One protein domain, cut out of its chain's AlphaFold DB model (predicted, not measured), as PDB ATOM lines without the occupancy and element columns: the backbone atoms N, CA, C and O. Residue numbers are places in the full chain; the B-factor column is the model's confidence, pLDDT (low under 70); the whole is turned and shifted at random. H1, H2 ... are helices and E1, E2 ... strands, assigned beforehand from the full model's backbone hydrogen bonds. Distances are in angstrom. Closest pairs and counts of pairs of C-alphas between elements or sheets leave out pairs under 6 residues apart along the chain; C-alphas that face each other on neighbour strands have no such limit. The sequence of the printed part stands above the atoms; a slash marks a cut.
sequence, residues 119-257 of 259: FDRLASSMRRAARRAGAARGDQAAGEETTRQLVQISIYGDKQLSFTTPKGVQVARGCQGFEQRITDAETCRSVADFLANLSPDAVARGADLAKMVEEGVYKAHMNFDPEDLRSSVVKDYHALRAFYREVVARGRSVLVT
ATOM      1  N   PHE A 119      25.337  13.284 -49.015       92.19
ATOM      2  CA  PHE A 119      25.596  11.979 -48.393       92.19
ATOM      3  C   PHE A 119      25.299  11.940 -46.879       92.19
ATOM      4  O   PHE A 119      24.659  11.004 -46.400       92.19
ATOM      5  N   ASP A 120      25.685  12.970 -46.117       92.94
ATOM      6  CA  ASP A 120      25.532  12.954 -44.654       92.94
ATOM      7  C   ASP A 120      24.079  13.199 -44.209       92.94
ATOM      8  O   ASP A 120      23.598  12.622 -43.229       92.94
ATOM      9  N   ARG A 121      23.325  13.983 -44.992       94.25
ATOM     10  CA  ARG A 121      21.878  14.175 -44.801       94.25
ATOM     11  C   ARG A 121      21.126  12.872 -45.045       94.25
ATOM     12  O   ARG A 121      20.282  12.491 -44.232       94.25
ATOM     13  N   LEU A 122      21.478  12.161 -46.116       95.75
ATOM     14  CA  LEU A 122      20.934  10.837 -46.397       95.75
ATOM     15  C   LEU A 122      21.265   9.853 -45.260       95.75
ATOM     16  O   LEU A 122      20.358   9.212 -44.722       95.75
ATOM     17  N   ALA A 123      22.525   9.807 -44.816       96.19
ATOM     18  CA  ALA A 123      22.963   8.952 -43.712       96.19
ATOM     19  C   ALA A 123      22.221   9.251 -42.395       96.19
ATOM     20  O   ALA A 123      21.835   8.330 -41.670       96.19
ATOM     21  N   SER A 124      22.019  10.527 -42.050       95.88
ATOM     22  CA  SER A 124      21.267  10.931 -40.850       95.88
ATOM     23  C   SER A 124      19.789  10.512 -40.942       95.88
ATOM     24  O   SER A 124      19.274   9.856 -40.029       95.88
ATOM     25  N   SER A 125      19.126  10.763 -42.077       96.50
ATOM     26  CA  SER A 125      17.739  10.327 -42.305       96.50
ATOM     27  C   SER A 125      17.571   8.813 -42.219       96.50
ATOM     28  O   SER A 125      16.667   8.332 -41.529       96.50
ATOM     29  N   MET A 126      18.460   8.048 -42.857       97.31
ATOM     30  CA  MET A 126      18.433   6.584 -42.823       97.31
ATOM     31  C   MET A 126      18.646   6.037 -41.410       97.31
ATOM     32  O   MET A 126      17.896   5.158 -40.992       97.31
ATOM     33  N   ARG A 127      19.588   6.593 -40.630       95.62
ATOM     34  CA  ARG A 127      19.790   6.208 -39.219       95.62
ATOM     35  C   ARG A 127      18.507   6.370 -38.404       95.62
ATOM     36  O   ARG A 127      18.111   5.458 -37.678       95.62
ATOM     37  N   ARG A 128      17.808   7.498 -38.554       94.94
ATOM     38  CA  ARG A 128      16.545   7.756 -37.837       94.94
ATOM     39  C   ARG A 128      15.397   6.872 -38.317       94.94
ATOM     40  O   ARG A 128      14.551   6.490 -37.505       94.94
ATOM     41  N   ALA A 129      15.333   6.583 -39.613       95.19
ATOM     42  CA  ALA A 129      14.345   5.673 -40.184       95.19
ATOM     43  C   ALA A 129      14.538   4.256 -39.637       95.19
ATOM     44  O   ALA A 129      13.589   3.628 -39.166       95.19
ATOM     45  N   ALA A 130      15.782   3.791 -39.628       92.88
ATOM     46  CA  ALA A 130      16.121   2.441 -39.235       92.88
ATOM     47  C   ALA A 130      15.980   2.229 -37.717       92.88
ATOM     48  O   ALA A 130      15.404   1.230 -37.296       92.88
ATOM     49  N   ARG A 131      16.347   3.225 -36.894       91.19
ATOM     50  CA  ARG A 131      16.073   3.220 -35.446       91.19
ATOM     51  C   ARG A 131      14.579   3.102 -35.136       91.19
ATOM     52  O   ARG A 131      14.185   2.337 -34.262       91.19
ATOM     53  N   ARG A 132      13.726   3.834 -35.865       90.00
ATOM     54  CA  ARG A 132      12.263   3.741 -35.707       90.00
ATOM     55  C   ARG A 132      11.721   2.380 -36.140       90.00
ATOM     56  O   ARG A 132      10.833   1.853 -35.476       90.00
ATOM     57  N   ALA A 133      12.255   1.815 -37.221       87.00
ATOM     58  CA  ALA A 133      11.875   0.486 -37.688       87.00
ATOM     59  C   ALA A 133      12.263  -0.612 -36.681       87.00
ATOM     60  O   ALA A 133      11.434  -1.467 -36.383       87.00
ATOM     61  N   GLY A 134      13.472  -0.552 -36.111       84.12
ATOM     62  CA  GLY A 134      13.922  -1.482 -35.069       84.12
ATOM     63  C   GLY A 134      13.095  -1.371 -33.785       84.12
ATOM     64  O   GLY A 134      12.619  -2.379 -33.266       84.12
ATOM     65  N   ALA A 135      12.809  -0.143 -33.333       75.69
ATOM     66  CA  ALA A 135      11.949   0.091 -32.169       75.69
ATOM     67  C   ALA A 135      10.538  -0.502 -32.347       75.69
ATOM     68  O   ALA A 135       9.974  -1.040 -31.399       75.69
ATOM     69  N   ALA A 136       9.980  -0.455 -33.562       76.69
ATOM     70  CA  ALA A 136       8.678  -1.047 -33.866       76.69
ATOM     71  C   ALA A 136       8.683  -2.590 -33.860       76.69
ATOM     72  O   ALA A 136       7.632  -3.194 -33.662       76.69
ATOM     73  N   ARG A 137       9.841  -3.230 -34.072       80.81
ATOM     74  CA  ARG A 137       9.998  -4.696 -34.066       80.81
ATOM     75  C   ARG A 137      10.328  -5.269 -32.688       80.81
ATOM     76  O   ARG A 137      10.296  -6.482 -32.521       80.81
ATOM     77  N   GLY A 138      10.621  -4.414 -31.706       75.94
ATOM     78  CA  GLY A 138      11.127  -4.851 -30.405       75.94
ATOM     79  C   GLY A 138      12.546  -5.426 -30.482       75.94
ATOM     80  O   GLY A 138      12.941  -6.187 -29.599       75.94
ATOM     81  N   ASP A 139      13.300  -5.084 -31.534       75.12
ATOM     82  CA  ASP A 139      14.664  -5.569 -31.725       75.12
ATOM     83  C   ASP A 139      15.585  -5.025 -30.620       75.12
ATOM     84  O   ASP A 139      15.569  -3.838 -30.285       75.12
ATOM     85  N   GLN A 140      16.390  -5.915 -30.035       67.12
ATOM     86  CA  GLN A 140      17.354  -5.585 -28.981       67.12
ATOM     87  C   GLN A 140      18.539  -4.762 -29.525       67.12
ATOM     88  O   GLN A 140      18.786  -4.714 -30.730       67.12
ATOM     89  N   ALA A 141      19.339  -4.179 -28.621       71.94
ATOM     90  CA  ALA A 141      20.490  -3.312 -28.920       71.94
ATOM     91  C   ALA A 141      21.479  -3.862 -29.974       71.94
ATOM     92  O   ALA A 141      22.084  -3.088 -30.713       71.94
ATOM     93  N   ALA A 142      21.623  -5.189 -30.090       60.16
ATOM     94  CA  ALA A 142      22.462  -5.815 -31.113       60.16
ATOM     95  C   ALA A 142      21.962  -5.538 -32.547       60.16
ATOM     96  O   ALA A 142      22.764  -5.251 -33.432       60.16
ATOM     97  N   GLY A 143      20.642  -5.551 -32.770       75.19
ATOM     98  CA  GLY A 143      20.045  -5.226 -34.069       75.19
ATOM     99  C   GLY A 143      20.167  -3.741 -34.420       75.19
ATOM    100  O   GLY A 143      20.355  -3.393 -35.588       75.19
ATOM    101  N   GLU A 144      20.131  -2.860 -33.414       79.81
ATOM    102  CA  GLU A 144      20.358  -1.420 -33.598       79.81
ATOM    103  C   GLU A 144      21.796  -1.137 -34.059       79.81
ATOM    104  O   GLU A 144      21.997  -0.357 -34.992       79.81
ATOM    105  N   GLU A 145      22.788  -1.824 -33.482       85.06
ATOM    106  CA  GLU A 145      24.191  -1.668 -33.876       85.06
ATOM    107  C   GLU A 145      24.455  -2.164 -35.302       85.06
ATOM    108  O   GLU A 145      25.046  -1.437 -36.101       85.06
ATOM    109  N   THR A 146      23.959  -3.351 -35.664       86.94
ATOM    110  CA  THR A 146      24.073  -3.863 -37.040       86.94
ATOM    111  C   THR A 146      23.429  -2.909 -38.041       86.94
ATOM    112  O   THR A 146      24.004  -2.588 -39.079       86.94
ATOM    113  N   THR A 147      22.251  -2.385 -37.712       88.94
ATOM    114  CA  THR A 147      21.540  -1.432 -38.566       88.94
ATOM    115  C   THR A 147      22.322  -0.127 -38.737       88.94
ATOM    116  O   THR A 147      22.437   0.398 -39.846       88.94
ATOM    117  N   ARG A 148      22.901   0.393 -37.648       89.56
ATOM    118  CA  ARG A 148      23.757   1.585 -37.670       89.56
ATOM    119  C   ARG A 148      24.983   1.374 -38.559       89.56
ATOM    120  O   ARG A 148      25.312   2.259 -39.350       89.56
ATOM    121  N   GLN A 149      25.615   0.206 -38.462       94.31
ATOM    122  CA  GLN A 149      26.750  -0.169 -39.300       94.31
ATOM    123  C   GLN A 149      26.363  -0.256 -40.777       94.31
ATOM    124  O   GLN A 149      27.071   0.294 -41.610       94.31
ATOM    125  N   LEU A 150      25.216  -0.846 -41.120       96.06
ATOM    126  CA  LEU A 150      24.784  -0.944 -42.520       96.06
ATOM    127  C   LEU A 150      24.481   0.422 -43.146       96.06
ATOM    128  O   LEU A 150      24.838   0.647 -44.302       96.06
ATOM    129  N   VAL A 151      23.915   1.374 -42.389       96.50
ATOM    130  CA  VAL A 151      23.795   2.763 -42.871       96.50
ATOM    131  C   VAL A 151      25.178   3.366 -43.115       96.50
ATOM    132  O   VAL A 151      25.411   3.928 -44.184       96.50
ATOM    133  N   GLN A 152      26.104   3.214 -42.163       95.75
ATOM    134  CA  GLN A 152      27.469   3.725 -42.291       95.75
ATOM    135  C   GLN A 152      28.163   3.149 -43.532       95.75
ATOM    136  O   GLN A 152      28.679   3.908 -44.346       95.75
ATOM    137  N   ILE A 153      28.131   1.829 -43.707       96.75
ATOM    138  CA  ILE A 153      28.772   1.129 -44.824       96.75
ATOM    139  C   ILE A 153      28.162   1.559 -46.161       96.75
ATOM    140  O   ILE A 153      28.904   1.790 -47.113       96.75
ATOM    141  N   SER A 154      26.835   1.721 -46.231       96.56
ATOM    142  CA  SER A 154      26.152   2.078 -47.480       96.56
ATOM    143  C   SER A 154      26.597   3.421 -48.067       96.56
ATOM    144  O   SER A 154      26.615   3.567 -49.286       96.56
ATOM    145  N   ILE A 155      26.981   4.372 -47.209       95.88
ATOM    146  CA  ILE A 155      27.349   5.743 -47.592       95.88
ATOM    147  C   ILE A 155      28.860   5.947 -47.586       95.88
ATOM    148  O   ILE A 155      29.402   6.607 -48.464       95.88
ATOM    149  N   TYR A 156      29.543   5.411 -46.576       95.38
ATOM    150  CA  TYR A 156      30.944   5.710 -46.305       95.38
ATOM    151  C   TYR A 156      31.889   4.577 -46.683       95.38
ATOM    152  O   TYR A 156      33.085   4.820 -46.767       95.38
ATOM    153  N   GLY A 157      31.384   3.370 -46.927       93.06
ATOM    154  CA  GLY A 157      32.192   2.189 -47.210       93.06
ATOM    155  C   GLY A 157      32.677   1.469 -45.948       93.06
ATOM    156  O   GLY A 157      32.835   2.067 -44.879       93.06
ATOM    157  N   ASP A 158      32.910   0.165 -46.078       93.31
ATOM    158  CA  ASP A 158      33.243  -0.719 -44.957       93.31
ATOM    159  C   ASP A 158      34.703  -0.587 -44.514       93.31
ATOM    160  O   ASP A 158      34.996  -0.037 -43.451       93.31
ATOM    161  N   LYS A 159      35.642  -1.027 -45.349       91.12
ATOM    162  CA  LYS A 159      37.059  -1.154 -44.994       91.12
ATOM    163  C   LYS A 159      37.856  -0.005 -45.578       91.12
ATOM    164  O   LYS A 159      37.640   0.393 -46.714       91.12
ATOM    165  N   GLN A 160      38.814   0.510 -44.818       89.94
ATOM    166  CA  GLN A 160      39.798   1.443 -45.357       89.94
ATOM    167  C   GLN A 160      40.590   0.755 -46.473       89.94
ATOM    168  O   GLN A 160      41.089  -0.355 -46.279       89.94
ATOM    169  N   LEU A 161      40.701   1.404 -47.630       80.44
ATOM    170  CA  LEU A 161      41.531   0.898 -48.710       80.44
ATOM    171  C   LEU A 161      42.995   1.215 -48.388       80.44
ATOM    172  O   LEU A 161      43.389   2.380 -48.302       80.44
ATOM    173  N   SER A 162      43.796   0.176 -48.187       77.00
ATOM    174  CA  SER A 162      45.222   0.290 -47.893       77.00
ATOM    175  C   SER A 162      46.046  -0.631 -48.785       77.00
ATOM    176  O   SER A 162      45.557  -1.640 -49.295       77.00
ATOM    177  N   PHE A 163      47.303  -0.259 -49.000       70.88
ATOM    178  CA  PHE A 163      48.253  -1.011 -49.811       70.88
ATOM    179  C   PHE A 163      49.622  -1.026 -49.137       70.88
ATOM    180  O   PHE A 163      50.043  -0.060 -48.500       70.88
ATOM    181  N   THR A 164      50.325  -2.147 -49.259       73.12
ATOM    182  CA  THR A 164      51.664  -2.309 -48.691       73.12
ATOM    183  C   THR A 164      52.707  -1.845 -49.697       73.12
ATOM    184  O   THR A 164      52.729  -2.305 -50.833       73.12
ATOM    185  N   THR A 165      53.596  -0.960 -49.258       78.75
ATOM    186  CA  THR A 165      54.749  -0.472 -50.027       78.75
ATOM    187  C   THR A 165      56.049  -0.842 -49.304       78.75
ATOM    188  O   THR A 165      56.004  -1.182 -48.118       78.75
ATOM    189  N   PRO A 166      57.230  -0.697 -49.937       81.62
ATOM    190  CA  PRO A 166      58.514  -0.823 -49.240       81.62
ATOM    191  C   PRO A 166      58.669   0.125 -48.035       81.62
ATOM    192  O   PRO A 166      59.445  -0.154 -47.127       81.62
ATOM    193  N   LYS A 167      57.914   1.233 -48.002       73.69
ATOM    194  CA  LYS A 167      57.885   2.207 -46.898       73.69
ATOM    195  C   LYS A 167      56.855   1.866 -45.807       73.69
ATOM    196  O   LYS A 167      56.708   2.630 -44.857       73.69
ATOM    197  N   GLY A 168      56.130   0.753 -45.938       79.12
ATOM    198  CA  GLY A 168      55.076   0.322 -45.017       79.12
ATOM    199  C   GLY A 168      53.668   0.409 -45.612       79.12
ATOM    200  O   GLY A 168      53.489   0.600 -46.817       79.12
ATOM    201  N   VAL A 169      52.662   0.237 -44.750       76.88
ATOM    202  CA  VAL A 169      51.241   0.291 -45.125       76.88
ATOM    203  C   VAL A 169      50.835   1.738 -45.385       76.88
ATOM    204  O   VAL A 169      51.001   2.598 -44.522       76.88
ATOM    205  N   GLN A 170      50.294   1.992 -46.571       74.19
ATOM    206  CA  GLN A 170      49.769   3.284 -46.998       74.19
ATOM    207  C   GLN A 170      48.247   3.216 -47.117       74.19
ATOM    208  O   GLN A 170      47.683   2.176 -47.456       74.19
ATOM    209  N   VAL A 171      47.585   4.334 -46.837       79.88
ATOM    210  CA  VAL A 171      46.130   4.485 -46.945       79.88
ATOM    211  C   VAL A 171      45.817   5.234 -48.230       79.88
ATOM    212  O   VAL A 171      46.350   6.322 -48.446       79.88
ATOM    213  N   ALA A 172      44.924   4.689 -49.051       76.25
ATOM    214  CA  ALA A 172      44.430   5.385 -50.229       76.25
ATOM    215  C   ALA A 172      43.560   6.580 -49.807       76.25
ATOM    216  O   ALA A 172      42.644   6.449 -48.986       76.25
ATOM    217  N   ARG A 173      43.859   7.759 -50.356       80.25
ATOM    218  CA  ARG A 173      43.162   9.016 -50.056       80.25
ATOM    219  C   ARG A 173      42.727   9.708 -51.346       80.25
ATOM    220  O   ARG A 173      43.430   9.630 -52.348       80.25
ATOM    221  N   GLY A 174      41.565  10.357 -51.306       72.44
ATOM    222  CA  GLY A 174      41.067  11.249 -52.358       72.44
ATOM    223  C   GLY A 174      41.764  12.614 -52.350       72.44
ATOM    224  O   GLY A 174      42.656  12.865 -51.535       72.44
ATOM    225  N   CYS A 175      41.341  13.513 -53.240       63.47
ATOM    226  CA  CYS A 175      42.012  14.795 -53.490       63.47
ATOM    227  C   CYS A 175      42.014  15.746 -52.280       63.47
ATOM    228  O   CYS A 175      42.987  16.465 -52.070       63.47
ATOM    229  N   GLN A 176      40.984  15.704 -51.430       70.69
ATOM    230  CA  GLN A 176      40.932  16.488 -50.185       70.69
ATOM    231  C   GLN A 176      41.493  15.727 -48.970       70.69
ATOM    232  O   GLN A 176      41.311  16.129 -47.821       70.69
ATOM    233  N   GLY A 177      42.184  14.606 -49.200       75.75
ATOM    234  CA  GLY A 177      42.829  13.818 -48.152       75.75
ATOM    235  C   GLY A 177      41.892  12.878 -47.389       75.75
ATOM    236  O   GLY A 177      42.345  12.201 -46.460       75.75
ATOM    237  N   PHE A 178      40.613  12.783 -47.763       79.75
ATOM    238  CA  PHE A 178      39.696  11.804 -47.180       79.75
ATOM    239  C   PHE A 178      40.062  10.385 -47.597       79.75
ATOM    240  O   PHE A 178      40.475  10.121 -48.720       79.75
ATOM    241  N   GLU A 179      39.900   9.452 -46.669       86.69
ATOM    242  CA  GLU A 179      40.205   8.043 -46.902       86.69
ATOM    243  C   GLU A 179      39.216   7.425 -47.883       86.69
ATOM    244  O   GLU A 179      38.001   7.577 -47.719       86.69
ATOM    245  N   GLN A 180      39.751   6.683 -48.848       82.69
ATOM    246  CA  GLN A 180      38.961   5.816 -49.706       82.69
ATOM    247  C   GLN A 180      38.617   4.532 -48.955       82.69
ATOM    248  O   GLN A 180      39.433   3.990 -48.197       82.69
ATOM    249  N   ARG A 181      37.393   4.043 -49.148       88.81
ATOM    250  CA  ARG A 181      36.903   2.847 -48.459       88.81
ATOM    251  C   ARG A 181      36.273   1.879 -49.443       88.81
ATOM    252  O   ARG A 181      35.613   2.298 -50.384       88.81
ATOM    253  N   ILE A 182      36.475   0.588 -49.221       87.75
ATOM    254  CA  ILE A 182      35.940  -0.488 -50.047       87.75
ATOM    255  C   ILE A 182      34.935  -1.320 -49.254       87.75
ATOM    256  O   ILE A 182      35.176  -1.689 -48.106       87.75
ATOM    257  N   THR A 183      33.817  -1.635 -49.894       89.75
ATOM    258  CA  THR A 183      32.825  -2.599 -49.421       89.75
ATOM    259  C   THR A 183      32.861  -3.792 -50.360       89.75
ATOM    260  O   THR A 183      32.660  -3.641 -51.566       89.75
ATOM    261  N   ASP A 184      33.166  -4.974 -49.829       87.69
ATOM    262  CA  ASP A 184      33.217  -6.194 -50.636       87.69
ATOM    263  C   ASP A 184      31.826  -6.639 -51.114       87.69
ATOM    264  O   ASP A 184      30.793  -6.228 -50.584       87.69
ATOM    265  N   ALA A 185      31.795  -7.487 -52.145       87.69
ATOM    266  CA  ALA A 185      30.554  -7.934 -52.776       87.69
ATOM    267  C   ALA A 185      29.587  -8.648 -51.814       87.69
ATOM    268  O   ALA A 185      28.374  -8.596 -52.014       87.69
ATOM    269  N   GLU A 186      30.095  -9.318 -50.777       88.69
ATOM    270  CA  GLU A 186      29.254  -9.952 -49.761       88.69
ATOM    271  C   GLU A 186      28.579  -8.912 -48.873       88.69
ATOM    272  O   GLU A 186      27.359  -8.931 -48.716       88.69
ATOM    273  N   THR A 187      29.346  -7.949 -48.378       91.38
ATOM    274  CA  THR A 187      28.825  -6.850 -47.568       91.38
ATOM    275  C   THR A 187      27.868  -5.971 -48.380       91.38
ATOM    276  O   THR A 187      26.840  -5.537 -47.860       91.38
ATOM    277  N   CYS A 188      28.119  -5.778 -49.680       91.94
ATOM    278  CA  CYS A 188      27.186  -5.113 -50.592       91.94
ATOM    279  C   CYS A 188      25.819  -5.812 -50.666       91.94
ATOM    280  O   CYS A 188      24.810  -5.117 -50.786       91.94
ATOM    281  N   ARG A 189      25.752  -7.151 -50.560       95.31
ATOM    282  CA  ARG A 189      24.467  -7.877 -50.475       95.31
ATOM    283  C   ARG A 189      23.715  -7.514 -49.203       95.31
ATOM    284  O   ARG A 189      22.564  -7.104 -49.289       95.31
ATOM    285  N   SER A 190      24.394  -7.546 -48.057       96.25
ATOM    286  CA  SER A 190      23.809  -7.141 -46.772       96.25
ATOM    287  C   SER A 190      23.304  -5.694 -46.798       96.25
ATOM    288  O   SER A 190      22.223  -5.400 -46.284       96.25
ATOM    289  N   VAL A 191      24.050  -4.786 -47.438       97.06
ATOM    290  CA  VAL A 191      23.618  -3.397 -47.648       97.06
ATOM    291  C   VAL A 191      22.390  -3.331 -48.553       97.06
ATOM    292  O   VAL A 191      21.429  -2.650 -48.205       97.06
ATOM    293  N   ALA A 192      22.381  -4.030 -49.690       95.94
ATOM    294  CA  ALA A 192      21.246  -4.023 -50.609       95.94
ATOM    295  C   ALA A 192      19.969  -4.575 -49.955       95.94
ATOM    296  O   ALA A 192      18.907  -3.970 -50.101       95.94
ATOM    297  N   ASP A 193      20.075  -5.662 -49.187       96.88
ATOM    298  CA  ASP A 193      18.957  -6.254 -48.446       96.88
ATOM    299  C   ASP A 193      18.430  -5.295 -47.374       96.88
ATOM    300  O   ASP A 193      17.218  -5.097 -47.236       96.88
ATOM    301  N   PHE A 194      19.328  -4.634 -46.643       96.44
ATOM    302  CA  PHE A 194      18.954  -3.585 -45.700       96.44
ATOM    303  C   PHE A 194      18.223  -2.428 -46.394       96.44
ATOM    304  O   PHE A 194      17.126  -2.048 -45.978       96.44
ATOM    305  N   LEU A 195      18.789  -1.902 -47.484       96.62
ATOM    306  CA  LEU A 195      18.186  -0.822 -48.264       96.62
ATOM    307  C   LEU A 195      16.845  -1.245 -48.867       96.62
ATOM    308  O   LEU A 195      15.953  -0.414 -48.964       96.62
ATOM    309  N   ALA A 196      16.659  -2.506 -49.252       96.25
ATOM    310  CA  ALA A 196      15.390  -2.997 -49.781       96.25
ATOM    311  C   ALA A 196      14.272  -3.034 -48.726       96.25
ATOM    312  O   ALA A 196      13.105  -2.849 -49.076       96.25
ATOM    313  N   ASN A 197      14.640  -3.242 -47.458       95.44
ATOM    314  CA  ASN A 197      13.724  -3.361 -46.326       95.44
ATOM    315  C   ASN A 197      13.461  -2.039 -45.587       95.44
ATOM    316  O   ASN A 197      12.562  -1.973 -44.743       95.44
ATOM    317  N   LEU A 198      14.222  -0.985 -45.883       95.50
ATOM    318  CA  LEU A 198      13.969   0.348 -45.351       95.50
ATOM    319  C   LEU A 198      12.882   1.045 -46.198       95.50
ATOM    320  O   LEU A 198      12.898   1.015 -47.424       95.50
ATOM    321  N   SER A 199      11.877   1.641 -45.554       96.25
ATOM    322  CA  SER A 199      10.779   2.310 -46.270       96.25
ATOM    323  C   SER A 199      11.210   3.710 -46.736       96.25
ATOM    324  O   SER A 199      11.697   4.475 -45.898       96.25
ATOM    325  N   PRO A 200      10.968   4.101 -48.008       97.06
ATOM    326  CA  PRO A 200      11.187   5.475 -48.468       97.06
ATOM    327  C   PRO A 200      10.460   6.510 -47.599       97.06
ATOM    328  O   PRO A 200      11.059   7.503 -47.203       97.06
ATOM    329  N   ASP A 201       9.217   6.238 -47.192       96.94
ATOM    330  CA  ASP A 201       8.458   7.134 -46.311       96.94
ATOM    331  C   ASP A 201       9.091   7.246 -44.921       96.94
ATOM    332  O   ASP A 201       9.047   8.299 -44.283       96.94
ATOM    333  N   ALA A 202       9.680   6.160 -44.411       96.06
ATOM    334  CA  ALA A 202      10.411   6.206 -43.149       96.06
ATOM    335  C   ALA A 202      11.683   7.059 -43.274       96.06
ATOM    336  O   ALA A 202      11.981   7.823 -42.354       96.06
ATOM    337  N   VAL A 203      12.386   6.966 -44.408       96.88
ATOM    338  CA  VAL A 203      13.542   7.813 -44.741       96.88
ATOM    339  C   VAL A 203      13.121   9.280 -44.865       96.88
ATOM    340  O   VAL A 203      13.745  10.132 -44.236       96.88
ATOM    341  N   ALA A 204      12.012   9.573 -45.550       96.06
ATOM    342  CA  ALA A 204      11.438  10.916 -45.655       96.06
ATOM    343  C   ALA A 204      11.109  11.505 -44.276       96.06
ATOM    344  O   ALA A 204      11.522  12.613 -43.943       96.06
ATOM    345  N   ARG A 205      10.444  10.733 -43.404       94.88
ATOM    346  CA  ARG A 205      10.177  11.136 -42.008       94.88
ATOM    347  C   ARG A 205      11.452  11.287 -41.170       94.88
ATOM    348  O   ARG A 205      11.405  11.891 -40.096       94.88
ATOM    349  N   GLY A 206      12.563  10.688 -41.599       95.06
ATOM    350  CA  GLY A 206      13.904  10.845 -41.030       95.06
ATOM    351  C   GLY A 206      14.547  12.200 -41.325       95.06
ATOM    352  O   GLY A 206      15.391  12.639 -40.537       95.06
ATOM    353  N   ALA A 207      14.110  12.870 -42.394       94.38
ATOM    354  CA  ALA A 207      14.606  14.167 -42.834       94.38
ATOM    355  C   ALA A 207      14.032  15.302 -41.972       94.38
ATOM    356  O   ALA A 207      13.118  16.030 -42.354       94.38
ATOM    357  N   ASP A 208      14.566  15.403 -40.758       93.38
ATOM    358  CA  ASP A 208      14.277  16.451 -39.783       93.38
ATOM    359  C   ASP A 208      15.405  17.490 -39.824       93.38
ATOM    360  O   ASP A 208      16.501  17.240 -39.311       93.38
ATOM    361  N   LEU A 209      15.137  18.621 -40.487       92.38
ATOM    362  CA  LEU A 209      16.107  19.695 -40.704       92.38
ATOM    363  C   LEU A 209      16.617  20.278 -39.384       92.38
ATOM    364  O   LEU A 209      17.822  20.437 -39.216       92.38
ATOM    365  N   ALA A 210      15.714  20.553 -38.438       92.12
ATOM    366  CA  ALA A 210      16.074  21.154 -37.157       92.12
ATOM    367  C   ALA A 210      17.061  20.262 -36.397       92.12
ATOM    368  O   ALA A 210      18.117  20.730 -35.972       92.12
ATOM    369  N   LYS A 211      16.781  18.954 -36.333       93.88
ATOM    370  CA  LYS A 211      17.699  17.996 -35.706       93.88
ATOM    371  C   LYS A 211      19.003  17.823 -36.467       93.88
ATOM    372  O   LYS A 211      20.041  17.638 -35.852       93.88
ATOM    373  N   MET A 212      18.983  17.846 -37.802       94.44
ATOM    374  CA  MET A 212      20.223  17.778 -38.589       94.44
ATOM    375  C   MET A 212      21.134  18.978 -38.318       94.44
ATOM    376  O   MET A 212      22.346  18.808 -38.223       94.44
ATOM    377  N   VAL A 213      20.560  20.174 -38.166       92.06
ATOM    378  CA  VAL A 213      21.313  21.376 -37.788       92.06
ATOM    379  C   VAL A 213      21.863  21.246 -36.366       92.06
ATOM    380  O   VAL A 213      23.045  21.510 -36.162       92.06
ATOM    381  N   GLU A 214      21.050  20.791 -35.411       94.44
ATOM    382  CA  GLU A 214      21.468  20.547 -34.021       94.44
ATOM    383  C   GLU A 214      22.616  19.526 -33.923       94.44
ATOM    384  O   GLU A 214      23.588  19.742 -33.206       94.44
ATOM    385  N   GLU A 215      22.536  18.435 -34.686       93.25
ATOM    386  CA  GLU A 215      23.551  17.375 -34.743       93.25
ATOM    387  C   GLU A 215      24.808  17.774 -35.540       93.25
ATOM    388  O   GLU A 215      25.760  16.995 -35.612       93.25
ATOM    389  N   GLY A 216      24.827  18.957 -36.164       93.38
ATOM    390  CA  GLY A 216      25.950  19.414 -36.985       93.38
ATOM    391  C   GLY A 216      26.132  18.625 -38.286       93.38
ATOM    392  O   GLY A 216      27.250  18.546 -38.795       93.38
ATOM    393  N   VAL A 217      25.057  18.046 -38.835       92.38
ATOM    394  CA  VAL A 217      25.090  17.309 -40.109       92.38
ATOM    395  C   VAL A 217      25.616  18.217 -41.218       92.38
ATOM    396  O   VAL A 217      25.181  19.368 -41.374       92.38
ATOM    397  N   TYR A 218      26.553  17.692 -42.009       85.88
ATOM    398  CA  TYR A 218      27.279  18.477 -43.001       85.88
ATOM    399  C   TYR A 218      26.325  19.199 -43.966       85.88
ATOM    400  O   TYR A 218      25.469  18.592 -44.612       85.88
ATOM    401  N   LYS A 219      26.481  20.528 -44.041       85.75
ATOM    402  CA  LYS A 219      25.686  21.441 -44.883       85.75
ATOM    403  C   LYS A 219      24.167  21.374 -44.673       85.75
ATOM    404  O   LYS A 219      23.421  21.851 -45.523       85.75
ATOM    405  N   ALA A 220      23.690  20.875 -43.529       84.62
ATOM    406  CA  ALA A 220      22.261  20.896 -43.208       84.62
ATOM    407  C   ALA A 220      21.689  22.323 -43.136       84.62
ATOM    408  O   ALA A 220      20.553  22.548 -43.527       84.62
ATOM    409  N   HIS A 221      22.490  23.299 -42.702       78.00
ATOM    410  CA  HIS A 221      22.093  24.707 -42.579       78.00
ATOM    411  C   HIS A 221      22.003  25.464 -43.917       78.00
ATOM    412  O   HIS A 221      21.587  26.619 -43.926       78.00
ATOM    413  N   MET A 222      22.424  24.869 -45.042       79.50
ATOM    414  CA  MET A 222      22.372  25.542 -46.341       79.50
ATOM    415  C   MET A 222      20.941  25.515 -46.897       79.50
ATOM    416  O   MET A 222      20.622  24.645 -47.689       79.50
ATOM    417  N   ASN A 223      20.100  26.450 -46.436       56.44
ATOM    418  CA  ASN A 223      18.815  26.900 -47.001       56.44
ATOM    419  C   ASN A 223      18.016  25.863 -47.817       56.44
ATOM    420  O   ASN A 223      17.970  25.945 -49.043       56.44
ATOM    421  N   PHE A 224      17.322  24.948 -47.137       63.53
ATOM    422  CA  PHE A 224      16.268  24.140 -47.756       63.53
ATOM    423  C   PHE A 224      14.915  24.469 -47.134       63.53
ATOM    424  O   PHE A 224      14.803  24.590 -45.912       63.53
ATOM    425  N   ASP A 225      13.886  24.544 -47.976       80.69
ATOM    426  CA  ASP A 225      12.528  24.247 -47.534       80.69
ATOM    427  C   ASP A 225      12.524  22.813 -46.951       80.69
ATOM    428  O   ASP A 225      13.086  21.897 -47.567       80.69
ATOM    429  N   PRO A 226      11.956  22.572 -45.756       81.50
ATOM    430  CA  PRO A 226      11.814  21.225 -45.208       81.50
ATOM    431  C   PRO A 226      11.198  20.197 -46.175       81.50
ATOM    432  O   PRO A 226      11.585  19.026 -46.128       81.50
ATOM    433  N   GLU A 227      10.276  20.599 -47.052       81.81
ATOM    434  CA  GLU A 227       9.693  19.702 -48.063       81.81
ATOM    435  C   GLU A 227      10.677  19.382 -49.201       81.81
ATOM    436  O   GLU A 227      10.762  18.229 -49.646       81.81
ATOM    437  N   ASP A 228      11.511  20.346 -49.598       88.06
ATOM    438  CA  ASP A 228      12.597  20.121 -50.561       88.06
ATOM    439  C   ASP A 228      13.647  19.165 -49.991       88.06
ATOM    440  O   ASP A 228      14.137  18.276 -50.694       88.06
ATOM    441  N   LEU A 229      13.962  19.290 -48.696       90.50
ATOM    442  CA  LEU A 229      14.874  18.370 -48.017       90.50
ATOM    443  C   LEU A 229      14.340  16.933 -48.059       90.50
ATOM    444  O   LEU A 229      15.089  16.014 -48.396       90.50
ATOM    445  N   ARG A 230      13.060  16.727 -47.723       93.12
ATOM    446  CA  ARG A 230      12.431  15.396 -47.738       93.12
ATOM    447  C   ARG A 230      12.481  14.782 -49.129       93.12
ATOM    448  O   ARG A 230      12.946  13.654 -49.279       93.12
ATOM    449  N   SER A 231      12.052  15.543 -50.131       91.56
ATOM    450  CA  SER A 231      12.021  15.099 -51.526       91.56
ATOM    451  C   SER A 231      13.423  14.762 -52.044       91.56
ATOM    452  O   SER A 231      13.628  13.718 -52.664       91.56
ATOM    453  N   SER A 232      14.412  15.601 -51.721       91.69
ATOM    454  CA  SER A 232      15.816  15.407 -52.094       91.69
ATOM    455  C   SER A 232      16.421  14.150 -51.459       91.69
ATOM    456  O   SER A 232      16.969  13.301 -52.162       91.69
ATOM    457  N   VAL A 233      16.227  13.953 -50.151       94.12
ATOM    458  CA  VAL A 233      16.711  12.755 -49.444       94.12
ATOM    459  C   VAL A 233      16.070  11.479 -49.999       94.12
ATOM    460  O   VAL A 233      16.753  10.468 -50.146       94.12
ATOM    461  N   VAL A 234      14.771  11.499 -50.316       96.00
ATOM    462  CA  VAL A 234      14.082  10.336 -50.902       96.00
ATOM    463  C   VAL A 234      14.613  10.022 -52.300       96.00
ATOM    464  O   VAL A 234      14.834   8.852 -52.617       96.00
ATOM    465  N   LYS A 235      14.872  11.046 -53.121       94.25
ATOM    466  CA  LYS A 235      15.500  10.884 -54.438       94.25
ATOM    467  C   LYS A 235      16.875  10.220 -54.321       94.25
ATOM    468  O   LYS A 235      17.112   9.211 -54.985       94.25
ATOM    469  N   ASP A 236      17.743  10.736 -53.452       94.38
ATOM    470  CA  ASP A 236      19.084  10.176 -53.242       94.38
ATOM    471  C   ASP A 236      19.015   8.747 -52.679       94.38
ATOM    472  O   ASP A 236      19.762   7.865 -53.101       94.38
ATOM    473  N   TYR A 237      18.065   8.477 -51.782       97.06
ATOM    474  CA  TYR A 237      17.826   7.138 -51.253       97.06
ATOM    475  C   TYR A 237      17.403   6.139 -52.342       97.06
ATOM    476  O   TYR A 237      17.905   5.012 -52.378       97.06
ATOM    477  N   HIS A 238      16.513   6.532 -53.259       95.88
ATOM    478  CA  HIS A 238      16.141   5.690 -54.398       95.88
ATOM    479  C   HIS A 238      17.326   5.422 -55.327       95.88
ATOM    480  O   HIS A 238      17.493   4.281 -55.763       95.88
ATOM    481  N   ALA A 239      18.157   6.433 -55.588       91.25
ATOM    482  CA  ALA A 239      19.368   6.281 -56.387       91.25
ATOM    483  C   ALA A 239      20.357   5.304 -55.724       91.25
ATOM    484  O   ALA A 239      20.792   4.347 -56.362       91.25
ATOM    485  N   LEU A 240      20.610   5.458 -54.419       95.56
ATOM    486  CA  LEU A 240      21.454   4.554 -53.632       95.56
ATOM    487  C   LEU A 240      20.936   3.113 -53.647       95.56
ATOM    488  O   LEU A 240      21.693   2.169 -53.868       95.56
ATOM    489  N   ARG A 241      19.630   2.931 -53.445       95.00
ATOM    490  CA  ARG A 241      18.998   1.610 -53.474       95.00
ATOM    491  C   ARG A 241      19.103   0.959 -54.855       95.00
ATOM    492  O   ARG A 241      19.391  -0.234 -54.938       95.00
ATOM    493  N   ALA A 242      18.867   1.716 -55.926       90.06
ATOM    494  CA  ALA A 242      19.001   1.219 -57.293       90.06
ATOM    495  C   ALA A 242      20.454   0.832 -57.609       90.06
ATOM    496  O   ALA A 242      20.684  -0.236 -58.176       90.06
ATOM    497  N   PHE A 243      21.414   1.649 -57.169       91.19
ATOM    498  CA  PHE A 243      22.843   1.394 -57.309       91.19
ATOM    499  C   PHE A 243      23.265   0.082 -56.634       91.19
ATOM    500  O   PHE A 243      23.796  -0.805 -57.298       91.19
ATOM    501  N   TYR A 244      22.958  -0.105 -55.345       92.69
ATOM    502  CA  TYR A 244      23.339  -1.331 -54.632       92.69
ATOM    503  C   TYR A 244      22.640  -2.585 -55.166       92.69
ATOM    504  O   TYR A 244      23.244  -3.658 -55.190       92.69
ATOM    505  N   ARG A 245      21.398  -2.467 -55.655       92.44
ATOM    506  CA  ARG A 245      20.721  -3.575 -56.347       92.44
ATOM    507  C   ARG A 245      21.514  -4.026 -57.575       92.44
ATOM    508  O   ARG A 245      21.675  -5.223 -57.791       92.44
ATOM    509  N   GLU A 246      22.014  -3.076 -58.357       86.56
ATOM    510  CA  GLU A 246      22.781  -3.365 -59.566       86.56
ATOM    511  C   GLU A 246      24.169  -3.942 -59.252       86.56
ATOM    512  O   GLU A 246      24.596  -4.926 -59.860       86.56
ATOM    513  N   VAL A 247      24.854  -3.380 -58.251       84.38
ATOM    514  CA  VAL A 247      26.124  -3.905 -57.728       84.38
ATOM    515  C   VAL A 247      25.982  -5.381 -57.353       84.38
ATOM    516  O   VAL A 247      26.813  -6.204 -57.748       84.38
ATOM    517  N   VAL A 248      24.909  -5.730 -56.637       89.94
ATOM    518  CA  VAL A 248      24.624  -7.108 -56.222       89.94
ATOM    519  C   VAL A 248      24.295  -8.005 -57.407       89.94
ATOM    520  O   VAL A 248      24.856  -9.097 -57.495       89.94
ATOM    521  N   ALA A 249      23.451  -7.550 -58.339       85.38
ATOM    522  CA  ALA A 249      23.102  -8.308 -59.542       85.38
ATOM    523  C   ALA A 249      24.341  -8.705 -60.364       85.38
ATOM    524  O   ALA A 249      24.354  -9.742 -61.024       85.38
ATOM    525  N   ARG A 250      25.407  -7.902 -60.281       84.38
ATOM    526  CA  ARG A 250      26.674  -8.115 -60.987       84.38
ATOM    527  C   ARG A 250      27.789  -8.704 -60.120       84.38
ATOM    528  O   ARG A 250      28.907  -8.850 -60.614       84.38
ATOM    529  N   GLY A 251      27.521  -9.003 -58.849       85.38
ATOM    530  CA  GLY A 251      28.506  -9.549 -57.911       85.38
ATOM    531  C   GLY A 251      29.726  -8.647 -57.699       85.38
ATOM    532  O   GLY A 251      30.849  -9.145 -57.643       85.38
ATOM    533  N   ARG A 252      29.534  -7.321 -57.641       87.50
ATOM    534  CA  ARG A 252      30.625  -6.335 -57.556       87.50
ATOM    535  C   ARG A 252      30.828  -5.791 -56.139       87.50
ATOM    536  O   ARG A 252      29.933  -5.834 -55.301       87.50
ATOM    537  N   SER A 253      32.023  -5.258 -55.907       87.19
ATOM    538  CA  SER A 253      32.378  -4.453 -54.731       87.19
ATOM    539  C   SER A 253      32.125  -2.967 -55.008       87.19
ATOM    540  O   SER A 253      32.053  -2.562 -56.169       87.19
ATOM    541  N   VAL A 254      32.033  -2.152 -53.957       85.50
ATOM    542  CA  VAL A 254      31.887  -0.689 -54.051       85.50
ATOM    543  C   VAL A 254      33.137  -0.013 -53.504       85.50
ATOM    544  O   VAL A 254      33.582  -0.343 -52.407       85.50
ATOM    545  N   LEU A 255      33.680   0.945 -54.254       86.75
ATOM    546  CA  LEU A 255      34.681   1.895 -53.779       86.75
ATOM    547  C   LEU A 255      33.973   3.215 -53.474       86.75
ATOM    548  O   LEU A 255      33.323   3.779 -54.348       86.75
ATOM    549  N   VAL A 256      34.102   3.698 -52.245       86.44
ATOM    550  CA  VAL A 256      33.604   5.004 -51.822       86.44
ATOM    551  C   VAL A 256      34.760   5.992 -51.826       86.44
ATOM    552  O   VAL A 256      35.742   5.832 -51.091       86.44
ATOM    553  N   THR A 257      34.614   7.029 -52.641       82.75
ATOM    554  CA  THR A 257      35.476   8.208 -52.674       82.75
ATOM    555  C   THR A 257      34.746   9.371 -52.014       82.75
ATOM    556  O   THR A 257      33.533   9.519 -52.146       82.75
TER     557      THR A 257
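What this domain is: This is residues 119 to 257 of the 259 residues of an uncharacterized protein of Planctomycetes bacterium Poly30 (UniProt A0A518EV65). The body is a cluster of crossed helices, from which a thin two-stranded arm, the hairpin E1 and E2, reaches out with residues 164 to 169 standing free. The helical hairpin H1 and H2 makes one side of the body and the long helix H6 the other; H3 bridges H2 and H6, H4 bridges H1 and H6, and the short helix H5 lies at the end away from the arm. A second small pair of strands, E3 and E4, sits where the arm joins the body. The printed part has 139 residues, in the order H1 H2 E1 E2 E3 H3 H4 H5 H6 E4; both two-stranded sheets, E1 - E2 and E3 - E4, are antiparallel, and the class is mostly helix. The whole is compact by its radius of gyration of the C-alphas, 16.2 A, yet elongated in outline, with spans of 51 by 33 by 29 A.

How they stand to each other: E1, residues 162 to 165, and E2, residues 168 to 171, form an antiparallel hairpin with 149 degrees between their directions; N 163 and O 170, 2.9 A apart, are within hydrogen-bond range. E3, residues 181 to 183, and E4, residues 254 to 256, are antiparallel at 157 degrees, with N 183 and O 254 within range at 2.8 A. Both strands of the hairpin are apart from E3 and E4, but residues 159 to 160 make a short antiparallel pairing with residues 181 to 182 of E3. H2, residues 141 to 156, comes closest to E4 at the C-alphas of Tyr 156 and Val 256, 6.2 A apart. H2 and H1, residues 119 to 137, form a helical hairpin: they touch at a shallow tilt of 22 degrees, opposite ways, closest at the C-alphas of Arg 127 and Arg 148, 6.3 A. With its residues 147 to 154 alone, H2 touches H3, residues 185 to 197, at a steep tilt of 69.8 degrees, only just short of about perpendicular; the closest C-alphas are those of Leu 150 and Val 191, 5.8 A. H6, residues 226 to 249, touches H3 with residues 241 to 248 alone, at a steep tilt of 43 degrees, opposite ways; the C-alphas of Ala 192 and Tyr 244 are closest, at 5.3 A. H6 touches H1 about perpendicular, at 83 degrees, closest at the C-alphas of Leu 122 and Val 233, 5.5 A. H4, residues 200 to 206, touches H1 at the C-alphas of Ser 125 and Gly 206, 4.1 A, and H6 at those of Ala 204 and Arg 230, 5.0 A, its closest pairs with each. H5, residues 209 to 214, is close to but not clearly touching H1, with the C-alphas of Ser 124 and Met 212 closest at 7.3 A. In H1, H2, H3, H4, H5 and H6 every O i to N i+4 pair is within hydrogen-bond range.

Where its parts are: H1 begins at C-alpha 119, (25.596, 11.979, -48.393), and spans 27.0 A; H2 spans 22.2 A. E1 ends at C-alpha 165, (54.749, -0.472, -50.027), after 9.8 A, and E2 spans 10.1 A. H3 spans 18.6 A and H6, the longest helix, 34.7 A. E4 ends at C-alpha 256, (33.604, 5.004, -51.822).

The domain as a whole: The two C-alphas farthest apart are those of Pro 166 and Glu 227, at 53.0 A. The printed part has no cut. The link from H5 to H6, 11 residues, is long. The mean pLDDT of the printed part is 87.8, with residues 140, 142, 175 and 223 to 224 under 70.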